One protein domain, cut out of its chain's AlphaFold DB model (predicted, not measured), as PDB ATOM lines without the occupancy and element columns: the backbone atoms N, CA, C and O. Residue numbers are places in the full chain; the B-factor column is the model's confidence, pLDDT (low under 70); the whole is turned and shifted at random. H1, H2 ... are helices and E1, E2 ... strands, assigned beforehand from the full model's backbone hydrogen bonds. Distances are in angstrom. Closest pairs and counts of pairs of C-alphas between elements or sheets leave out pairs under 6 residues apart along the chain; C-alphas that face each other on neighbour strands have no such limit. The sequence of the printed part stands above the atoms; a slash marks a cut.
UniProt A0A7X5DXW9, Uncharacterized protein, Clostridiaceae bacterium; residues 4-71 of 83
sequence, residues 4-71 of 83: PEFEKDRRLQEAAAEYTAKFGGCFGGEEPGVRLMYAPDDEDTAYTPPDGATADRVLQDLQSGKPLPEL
ATOM      1  N   PRO A   4     160.067 191.803 272.887       80.19
ATOM      2  CA  PRO A   4     158.801 192.191 272.260       80.19
ATOM      3  C   PRO A   4     157.696 191.129 272.357       80.19
ATOM      4  O   PRO A   4     156.521 191.487 272.348       80.19
ATOM      5  N   GLU A   5     158.023 189.835 272.432       81.06
ATOM      6  CA  GLU A   5     157.013 188.808 272.734       81.06
ATOM      7  C   GLU A   5     156.548 188.929 274.188       81.06
ATOM      8  O   GLU A   5     155.353 188.953 274.458       81.06
ATOM      9  N   PHE A   6     157.489 189.118 275.113       81.69
ATOM     10  CA  PHE A   6     157.202 189.317 276.533       81.69
ATOM     11  C   PHE A   6     156.362 190.573 276.806       81.69
ATOM     12  O   PHE A   6     155.478 190.555 277.660       81.69
ATOM     13  N   GLU A   7     156.597 191.655 276.065       82.06
ATOM     14  CA  GLU A   7     155.821 192.893 276.150       82.06
ATOM     15  C   GLU A   7     154.390 192.715 275.625       82.06
ATOM     16  O   GLU A   7     153.435 193.243 276.197       82.06
ATOM     17  N   LYS A   8     154.216 191.923 274.561       84.88
ATOM     18  CA  LYS A   8     152.895 191.631 273.983       84.88
ATOM     19  C   LYS A   8     152.066 190.676 274.841       84.88
ATOM     20  O   LYS A   8     150.835 190.712 274.778       84.88
ATOM     21  N   ASP A   9     152.711 189.835 275.640       86.69
ATOM     22  CA  ASP A   9     152.054 188.881 276.523       86.69
ATOM     23  C   ASP A   9     151.630 189.524 277.848       86.69
ATOM     24  O   ASP A   9     152.388 189.632 278.812       86.69
ATOM     25  N   ARG A  10     150.343 189.875 277.943       87.81
ATOM     26  CA  ARG A  10     149.769 190.492 279.150       87.81
ATOM     27  C   ARG A  10     150.015 189.684 280.432       87.81
ATOM     28  O   ARG A  10     150.271 190.270 281.475       87.81
ATOM     29  N   ARG A  11     149.971 188.351 280.356       89.25
ATOM     30  CA  ARG A  11     150.212 187.479 281.521       89.25
ATOM     31  C   ARG A  11     151.635 187.617 282.054       89.25
ATOM     32  O   ARG A  11     151.837 187.600 283.263       89.25
ATOM     33  N   LEU A  12     152.602 187.740 281.147       86.38
ATOM     34  CA  LEU A  12     154.001 187.943 281.494       86.38
ATOM     35  C   LEU A  12     154.215 189.330 282.080       86.38
ATOM     36  O   LEU A  12     154.855 189.429 283.114       86.38
ATOM     37  N   GLN A  13     153.602 190.364 281.502       88.19
ATOM     38  CA  GLN A  13     153.606 191.717 282.070       88.19
ATOM     39  C   GLN A  13     153.023 191.754 283.490       88.19
ATOM     40  O   GLN A  13     153.615 192.351 284.382       88.19
ATOM     41  N   GLU A  14     151.890 191.087 283.723       90.19
ATOM     42  CA  GLU A  14     151.258 191.012 285.047       90.19
ATOM     43  C   GLU A  14     152.151 190.270 286.058       90.19
ATOM     44  O   GLU A  14     152.384 190.774 287.158       90.19
ATOM     45  N   ALA A  15     152.712 189.115 285.681       89.00
ATOM     46  CA  ALA A  15     153.618 188.353 286.544       89.00
ATOM     47  C   ALA A  15     154.940 189.090 286.805       89.00
ATOM     48  O   ALA A  15     155.451 189.070 287.920       89.00
ATOM     49  N   ALA A  16     155.476 189.767 285.793       86.00
ATOM     50  CA  ALA A  16     156.689 190.560 285.887       86.00
ATOM     51  C   ALA A  16     156.497 191.777 286.783       86.00
ATOM     52  O   ALA A  16     157.350 192.033 287.620       86.00
ATOM     53  N   ALA A  17     155.371 192.482 286.662       87.50
ATOM     54  CA  ALA A  17     155.035 193.598 287.538       87.50
ATOM     55  C   ALA A  17     154.855 193.148 288.996       87.50
ATOM     56  O   ALA A  17     155.303 193.831 289.912       87.50
ATOM     57  N   GLU A  18     154.226 191.991 289.236       89.38
ATOM     58  CA  GLU A  18     154.132 191.438 290.591       89.38
ATOM     59  C   GLU A  18     155.513 191.043 291.131       89.38
ATOM     60  O   GLU A  18     155.826 191.288 292.298       89.38
ATOM     61  N   TYR A  19     156.347 190.455 290.278       86.50
ATOM     62  CA  TYR A  19     157.702 190.065 290.623       86.50
ATOM     63  C   TYR A  19     158.577 191.288 290.947       86.50
ATOM     64  O   TYR A  19     159.164 191.322 292.028       86.50
ATOM     65  N   THR A  20     158.611 192.324 290.099       85.81
ATOM     66  CA  THR A  20     159.372 193.560 290.371       85.81
ATOM     67  C   THR A  20     158.829 194.312 291.581       85.81
ATOM     68  O   THR A  20     159.602 194.907 292.324       85.81
ATOM     69  N   ALA A  21     157.524 194.242 291.856       86.19
ATOM     70  CA  ALA A  21     156.951 194.811 293.075       86.19
ATOM     71  C   ALA A  21     157.397 194.076 294.355       86.19
ATOM     72  O   ALA A  21     157.428 194.685 295.423       86.19
ATOM     73  N   LYS A  22     157.722 192.778 294.269       85.38
ATOM     74  CA  LYS A  22     158.183 191.961 295.407       85.38
ATOM     75  C   LYS A  22     159.697 191.992 295.594       85.38
ATOM     76  O   LYS A  22     160.155 192.102 296.726       85.38
ATOM     77  N   PHE A  23     160.447 191.841 294.506       81.69
ATOM     78  CA  PHE A  23     161.898 191.643 294.516       81.69
ATOM     79  C   PHE A  23     162.688 192.875 294.055       81.69
ATOM     80  O   PHE A  23     163.901 192.901 294.225       81.69
ATOM     81  N   GLY A  24     162.026 193.896 293.503       81.31
ATOM     82  CA  GLY A  24     162.694 195.025 292.855       81.31
ATOM     83  C   GLY A  24     163.189 194.686 291.446       81.31
ATOM     84  O   GLY A  24     162.950 193.592 290.935       81.31
ATOM     85  N   GLY A  25     163.862 195.640 290.802       84.31
ATOM     86  CA  GLY A  25     164.461 195.471 289.475       84.31
ATOM     87  C   GLY A  25     163.580 195.878 288.294       84.31
ATOM     88  O   GLY A  25     162.461 196.375 288.439       84.31
ATOM     89  N   CYS A  26     164.115 195.669 287.093       82.62
ATOM     90  CA  CYS A  26     163.513 196.052 285.828       82.62
ATOM     91  C   CYS A  26     163.754 194.987 284.751       82.62
ATOM     92  O   CYS A  26     164.843 194.427 284.628       82.62
ATOM     93  N   PHE A  27     162.728 194.735 283.939       83.81
ATOM     94  CA  PHE A  27     162.863 193.929 282.731       83.81
ATOM     95  C   PHE A  27     163.193 194.842 281.565       83.81
ATOM     96  O   PHE A  27     162.427 195.747 281.226       83.81
ATOM     97  N   GLY A  28     164.328 194.573 280.943       78.19
ATOM     98  CA  GLY A  28     164.817 195.302 279.797       78.19
ATOM     99  C   GLY A  28     165.090 194.371 278.639       78.19
ATOM    100  O   GLY A  28     164.891 193.151 278.679       78.19
ATOM    101  N   GLY A  29     165.583 194.985 277.586       73.38
ATOM    102  CA  GLY A  29     166.018 194.245 276.445       73.38
ATOM    103  C   GLY A  29     166.972 195.076 275.597       73.38
ATOM    104  O   GLY A  29     166.662 196.205 275.235       73.38
ATOM    105  N   GLU A  30     168.120 194.486 275.277       61.25
ATOM    106  CA  GLU A  30     169.143 195.083 274.425       61.25
ATOM    107  C   GLU A  30     168.925 194.812 272.921       61.25
ATOM    108  O   GLU A  30     168.775 193.670 272.484       61.25
ATOM    109  N   GLU A  31     168.875 195.873 272.114       50.22
ATOM    110  CA  GLU A  31     168.744 195.807 270.652       50.22
ATOM    111  C   GLU A  31     170.078 195.500 269.953       50.22
ATOM    112  O   GLU A  31     171.120 195.936 270.443       50.22
ATOM    113  N   PRO A  32     170.073 194.853 268.762       43.19
ATOM    114  CA  PRO A  32     168.925 194.386 267.966       43.19
ATOM    115  C   PRO A  32     168.622 192.877 268.127       43.19
ATOM    116  O   PRO A  32     169.524 192.050 268.167       43.19
ATOM    117  N   GLY A  33     167.337 192.482 268.128       53.91
ATOM    118  CA  GLY A  33     166.925 191.059 268.265       53.91
ATOM    119  C   GLY A  33     166.639 190.613 269.705       53.91
ATOM    120  O   GLY A  33     166.744 189.445 270.067       53.91
ATOM    121  N   VAL A  34     166.264 191.598 270.498       66.31
ATOM    122  CA  VAL A  34     166.275 191.689 271.942       66.31
ATOM    123  C   VAL A  34     165.873 190.435 272.724       66.31
ATOM    124  O   VAL A  34     164.688 190.151 272.928       66.31
ATOM    125  N   ARG A  35     166.873 189.711 273.232       75.19
ATOM    126  CA  ARG A  35     166.686 188.681 274.260       75.19
ATOM    127  C   ARG A  35     166.142 189.359 275.526       75.19
ATOM    128  O   ARG A  35     166.594 190.440 275.886       75.19
ATOM    129  N   LEU A  36     165.148 188.749 276.173       81.31
ATOM    130  CA  LEU A  36     164.626 189.253 277.449       81.31
ATOM    131  C   LEU A  36     165.764 189.301 278.478       81.31
ATOM    132  O   LEU A  36     166.472 188.308 278.652       81.31
ATOM    133  N   MET A  37     165.931 190.432 279.153       82.62
ATOM    134  CA  MET A  37     166.888 190.589 280.243       82.62
ATOM    135  C   MET A  37     166.170 191.115 281.481       82.62
ATOM    136  O   MET A  37     165.226 191.901 281.396       82.62
ATOM    137  N   TYR A  38     166.609 190.663 282.642       84.19
ATOM    138  CA  TYR A  38     166.158 191.126 283.939       84.19
ATOM    139  C   TYR A  38     167.352 191.701 284.689       84.19
ATOM    140  O   TYR A  38     168.320 190.987 284.925       84.19
ATOM    141  N   ALA A  39     167.271 192.969 285.064       84.81
ATOM    142  CA  ALA A  39     168.250 193.626 285.911       84.81
ATOM    143  C   ALA A  39     167.619 193.841 287.300       84.81
ATOM    144  O   ALA A  39     166.659 194.611 287.403       84.81
ATOM    145  N   PRO A  40     168.068 193.148 288.360       81.56
ATOM    146  CA  PRO A  40     167.670 193.466 289.726       81.56
ATOM    147  C   PRO A  40     168.162 194.867 290.121       81.56
ATOM    148  O   PRO A  40     169.125 195.375 289.567       81.56
ATOM    149  N   ASP A  41     167.494 195.498 291.087       75.06
ATOM    150  CA  ASP A  41     167.897 196.825 291.596       75.06
ATOM    151  C   ASP A  41     169.168 196.753 292.467       75.06
ATOM    152  O   ASP A  41     169.907 197.723 292.592       75.06
ATOM    153  N   ASP A  42     169.418 195.579 293.057       68.12
ATOM    154  CA  ASP A  42     170.486 195.340 294.034       68.12
ATOM    155  C   ASP A  42     171.854 195.046 293.379       68.12
ATOM    156  O   ASP A  42     172.895 195.270 293.996       68.12
ATOM    157  N   GLU A  43     171.874 194.576 292.125       61.50
ATOM    158  CA  GLU A  43     173.094 194.168 291.412       61.50
ATOM    159  C   GLU A  43     173.155 194.768 290.002       61.50
ATOM    160  O   GLU A  43     172.175 194.745 289.261       61.50
ATOM    161  N   ASP A  44     174.346 195.217 289.592       66.00
ATOM    162  CA  ASP A  44     174.670 195.663 288.221       66.00
ATOM    163  C   ASP A  44     174.843 194.462 287.266       66.00
ATOM    164  O   ASP A  44     175.722 194.420 286.412       66.00
ATOM    165  N   THR A  45     174.022 193.433 287.456       74.50
ATOM    166  CA  THR A  45     174.136 192.145 286.784       74.50
ATOM    167  C   THR A  45     172.815 191.840 286.107       74.50
ATOM    168  O   THR A  45     171.790 191.670 286.763       74.50
ATOM    169  N   ALA A  46     172.814 191.751 284.781       80.00
ATOM    170  CA  ALA A  46     171.630 191.328 284.048       80.00
ATOM    171  C   ALA A  46     171.528 189.800 284.038       80.00
ATOM    172  O   ALA A  46     172.524 189.095 283.959       80.00
ATOM    173  N   TYR A  47     170.311 189.279 284.056       83.69
ATOM    174  CA  TYR A  47     170.007 187.857 283.956       83.69
ATOM    175  C   TYR A  47     169.125 187.628 282.743       83.69
ATOM    176  O   TYR A  47     168.233 188.425 282.446       83.69
ATOM    177  N   THR A  48     169.335 186.528 282.033       84.12
ATOM    178  CA  THR A  48     168.560 186.219 280.830       84.12
ATOM    179  C   THR A  48     167.989 184.817 280.930       84.12
ATOM    180  O   THR A  48     168.657 183.922 281.450       84.12
ATOM    181  N   PRO A  49     166.749 184.579 280.468       83.44
ATOM    182  CA  PRO A  49     166.207 183.241 280.518       83.44
ATOM    183  C   PRO A  49     167.067 182.307 279.648       83.44
ATOM    184  O   PRO A  49     167.601 182.739 278.618       83.44
ATOM    185  N   PRO A  50     167.197 181.028 280.038       78.44
ATOM    186  CA  PRO A  50     168.053 180.075 279.339       78.44
ATOM    187  C   PRO A  50     167.694 179.967 277.852       78.44
ATOM    188  O   PRO A  50     166.544 180.172 277.453       78.44
ATOM    189  N   ASP A  51     168.683 179.642 277.015       72.81
ATOM    190  CA  ASP A  51     168.476 179.542 275.569       72.81
ATOM    191  C   ASP A  51     167.366 178.523 275.243       72.81
ATOM    192  O   ASP A  51     167.304 177.431 275.811       72.81
ATOM    193  N   GLY A  52     166.416 178.920 274.392       71.06
ATOM    194  CA  GLY A  52     165.209 178.134 274.114       71.06
ATOM    195  C   GLY A  52     164.087 178.239 275.158       71.06
ATOM    196  O   GLY A  52     163.046 177.602 274.982       71.06
ATOM    197  N   ALA A  53     164.228 179.055 276.209       78.12
ATOM    198  CA  ALA A  53     163.136 179.322 277.142       78.12
ATOM    199  C   ALA A  53     161.927 179.940 276.423       78.12
ATOM    200  O   ALA A  53     162.047 180.921 275.672       78.12
ATOM    201  N   THR A  54     160.763 179.347 276.683       83.06
ATOM    202  CA  THR A  54     159.456 179.765 276.170       83.06
ATOM    203  C   THR A  54     158.760 180.718 277.142       83.06
ATOM    204  O   THR A  54     159.106 180.786 278.322       83.06
ATOM    205  N   ALA A  55     157.726 181.410 276.656       82.44
ATOM    206  CA  ALA A  55     156.871 182.287 277.460       82.44
ATOM    207  C   ALA A  55     156.305 181.612 278.705       82.44
ATOM    208  O   ALA A  55     156.315 182.197 279.782       82.44
ATOM    209  N   ASP A  56     155.867 180.364 278.569       85.56
ATOM    210  CA  ASP A  56     155.324 179.590 279.679       85.56
ATOM    211  C   ASP A  56     156.379 179.322 280.759       85.56
ATOM    212  O   ASP A  56     156.098 179.451 281.948       85.56
ATOM    213  N   ARG A  57     157.627 179.049 280.353       85.44
ATOM    214  CA  ARG A  57     158.721 178.825 281.299       85.44
ATOM    215  C   ARG A  57     159.056 180.093 282.079       85.44
ATOM    216  O   ARG A  57     159.061 180.050 283.302       85.44
ATOM    217  N   VAL A  58     159.237 181.208 281.371       84.81
ATOM    218  CA  VAL A  58     159.466 182.538 281.965       84.81
ATOM    219  C   VAL A  58     158.326 182.894 282.921       84.81
ATOM    220  O   VAL A  58     158.562 183.338 284.039       84.81
ATOM    221  N   LEU A  59     157.082 182.643 282.515       87.69
ATOM    222  CA  LEU A  59     155.901 182.900 283.328       87.69
ATOM    223  C   LEU A  59     155.876 182.037 284.598       87.69
ATOM    224  O   LEU A  59     155.524 182.533 285.669       87.69
ATOM    225  N   GLN A  60     156.243 180.760 284.484       88.44
ATOM    226  CA  GLN A  60     156.349 179.852 285.619       88.44
ATOM    227  C   GLN A  60     157.467 180.282 286.573       88.44
ATOM    228  O   GLN A  60     157.270 180.222 287.781       88.44
ATOM    229  N   ASP A  61     158.607 180.738 286.054       87.56
ATOM    230  CA  ASP A  61     159.731 181.224 286.861       87.56
ATOM    231  C   ASP A  61     159.327 182.484 287.655       87.56
ATOM    232  O   ASP A  61     159.505 182.520 288.873       87.56
ATOM    233  N   LEU A  62     158.653 183.451 287.015       85.19
ATOM    234  CA  LEU A  62     158.110 184.652 287.675       85.19
ATOM    235  C   LEU A  62     157.081 184.316 288.765       85.19
ATOM    236  O   LEU A  62     157.059 184.935 289.829       85.19
ATOM    237  N   GLN A  63     156.234 183.314 288.517       86.50
ATOM    238  CA  GLN A  63     155.233 182.843 289.478       86.50
ATOM    239  C   GLN A  63     155.782 181.852 290.508       86.50
ATOM    240  O   GLN A  63     155.100 181.550 291.487       86.50
ATOM    241  N   SER A  64     157.009 181.352 290.334       83.06
ATOM    242  CA  SER A  64     157.604 180.374 291.246       83.06
ATOM    243  C   SER A  64     157.866 180.968 292.633       83.06
ATOM    244  O   SER A  64     158.124 180.211 293.570       83.06
ATOM    245  N   GLY A  65     157.834 182.300 292.770       77.69
ATOM    246  CA  GLY A  65     158.112 183.003 294.022       77.69
ATOM    247  C   GLY A  65     159.579 182.931 294.447       77.69
ATOM    248  O   GLY A  65     159.891 183.239 295.594       77.69
ATOM    249  N   LYS A  66     160.463 182.506 293.540       82.75
ATOM    250  CA  LYS A  66     161.914 182.519 293.714       82.75
ATOM    251  C   LYS A  66     162.510 183.674 292.915       82.75
ATOM    252  O   LYS A  66     161.960 183.999 291.862       82.75
ATOM    253  N   PRO A  67     163.611 184.272 293.381       82.12
ATOM    254  CA  PRO A  67     164.287 185.312 292.632       82.12
ATOM    255  C   PRO A  67     164.862 184.745 291.323       82.12
ATOM    256  O   PRO A  67     165.487 183.687 291.298       82.12
ATOM    257  N   LEU A  68     164.653 185.471 290.225       83.62
ATOM    258  CA  LEU A  68     165.206 185.177 288.906       83.62
ATOM    259  C   LEU A  68     166.720 184.923 288.882       83.62
ATOM    260  O   LEU A  68     167.086 184.005 288.159       83.62
ATOM    261  N   PRO A  69     167.596 185.599 289.654       80.38
ATOM    262  CA  PRO A  69     169.021 185.240 289.706       80.38
ATOM    263  C   PRO A  69     169.308 183.790 290.136       80.38
ATOM    264  O   PRO A  69     170.349 183.243 289.795       80.38
ATOM    265  N   GLU A  70     168.390 183.121 290.847       84.06
ATOM    266  CA  GLU A  70     168.533 181.690 291.168       84.06
ATOM    267  C   GLU A  70     168.053 180.761 290.039       84.06
ATOM    268  O   GLU A  70     168.340 179.562 290.047       84.06
ATOM    269  N   LEU A  71     167.264 181.282 289.098       84.69
ATOM    270  CA  LEU A  71     166.613 180.510 288.036       84.69
ATOM    271  C   LEU A  71     167.249 180.749 286.668       84.69
ATOM    272  O   LEU A  71     167.243 179.858 285.816       84.69
TER     273      LEU A  71
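AT A GLANCE: This is residues 4 to 71 of the 83 residues of an uncharacterized protein of Clostridiaceae bacterium (UniProt A0A7X5DXW9). Two helices, H2 and H3, lie side by side, and a small two-stranded hairpin, E1 and E2, sits to one side of the pair, with E1 nearer to H2 than E2. The short helix H1 makes a corner with the beginning of H2, and the long loop of residues 40 to 54 leads from the hairpin back to H3. The printed part has 68 residues, with three named helices and two named strands in the order H1, H2, E1, E2, H3; the class is mixed, helices and strands, and the sheet, in the order E1, E2, is antiparallel. The whole is compact, with a radius of gyration of the C-alphas of 11.0 A, and rounded, with spans of 26 by 25 by 18 A.

IN THESE COORDINATES: H1 is residues 4 to 8, 6.2 A from first to last C-alpha, and begins at C-alpha 4 at (158.801, 192.191, 272.260). H2, the longest helix, is residues 10 to 23 and 19.6 A long. E1 is residues 26 to 29, 9.9 A long, and E2 is residues 36 to 39, 10.2 A long, with C-alpha 36 at (164.626, 189.253, 277.449). H3 is residues 55 to 63, 12.1 A long, and ends at C-alpha 63 at (155.233, 182.843, 289.478).

HOW THE PARTS SIT: H1 and H2 only just touch, and only at the corner by their link, with 3 pairs of C-alphas within 8 A; the closest C-alphas are those of Phe 6 and Leu 12, 6.1 A apart. H1 and H3 are close but not clearly touching, the closest C-alphas being those of Phe 6 and Ala 55, 7.1 A apart. H2 and H3 touch, with the C-alphas of Leu 12 and Leu 59 closest at 5.7 A; they run the same way at a shallow tilt of 31 degrees. The closest C-alphas of H2 and E1 are those of Thr 20 and Cys 26, 6.6 A apart. E1 and E2 form a hairpin of antiparallel neighbour strands, at 141 degrees between their directions; N 26 and O 39 are 2.8 A apart and N 37 and O 28 are 2.9 A apart, both within hydrogen-bond range. H2 and E2 are apart, and so are E1 and H3. In H1, H2 and H3 every O i to N i+4 pair is within hydrogen-bond range.

THE WHOLE: The two C-alphas farthest apart are those of Pro 32 and Gly 65, at 30.4 A. The printed part has no cut. The links from H1 to H2 and from H2 to E1 are tight, that from E1 to E2 is short, and that from E2 to H3 is long, with 15 residues. The mean pLDDT of the printed part is 80.2; it is under 70 at residues 30 to 34, in the link from E1 to E2, and at residues 42 to 44, in the link from E2 to H3.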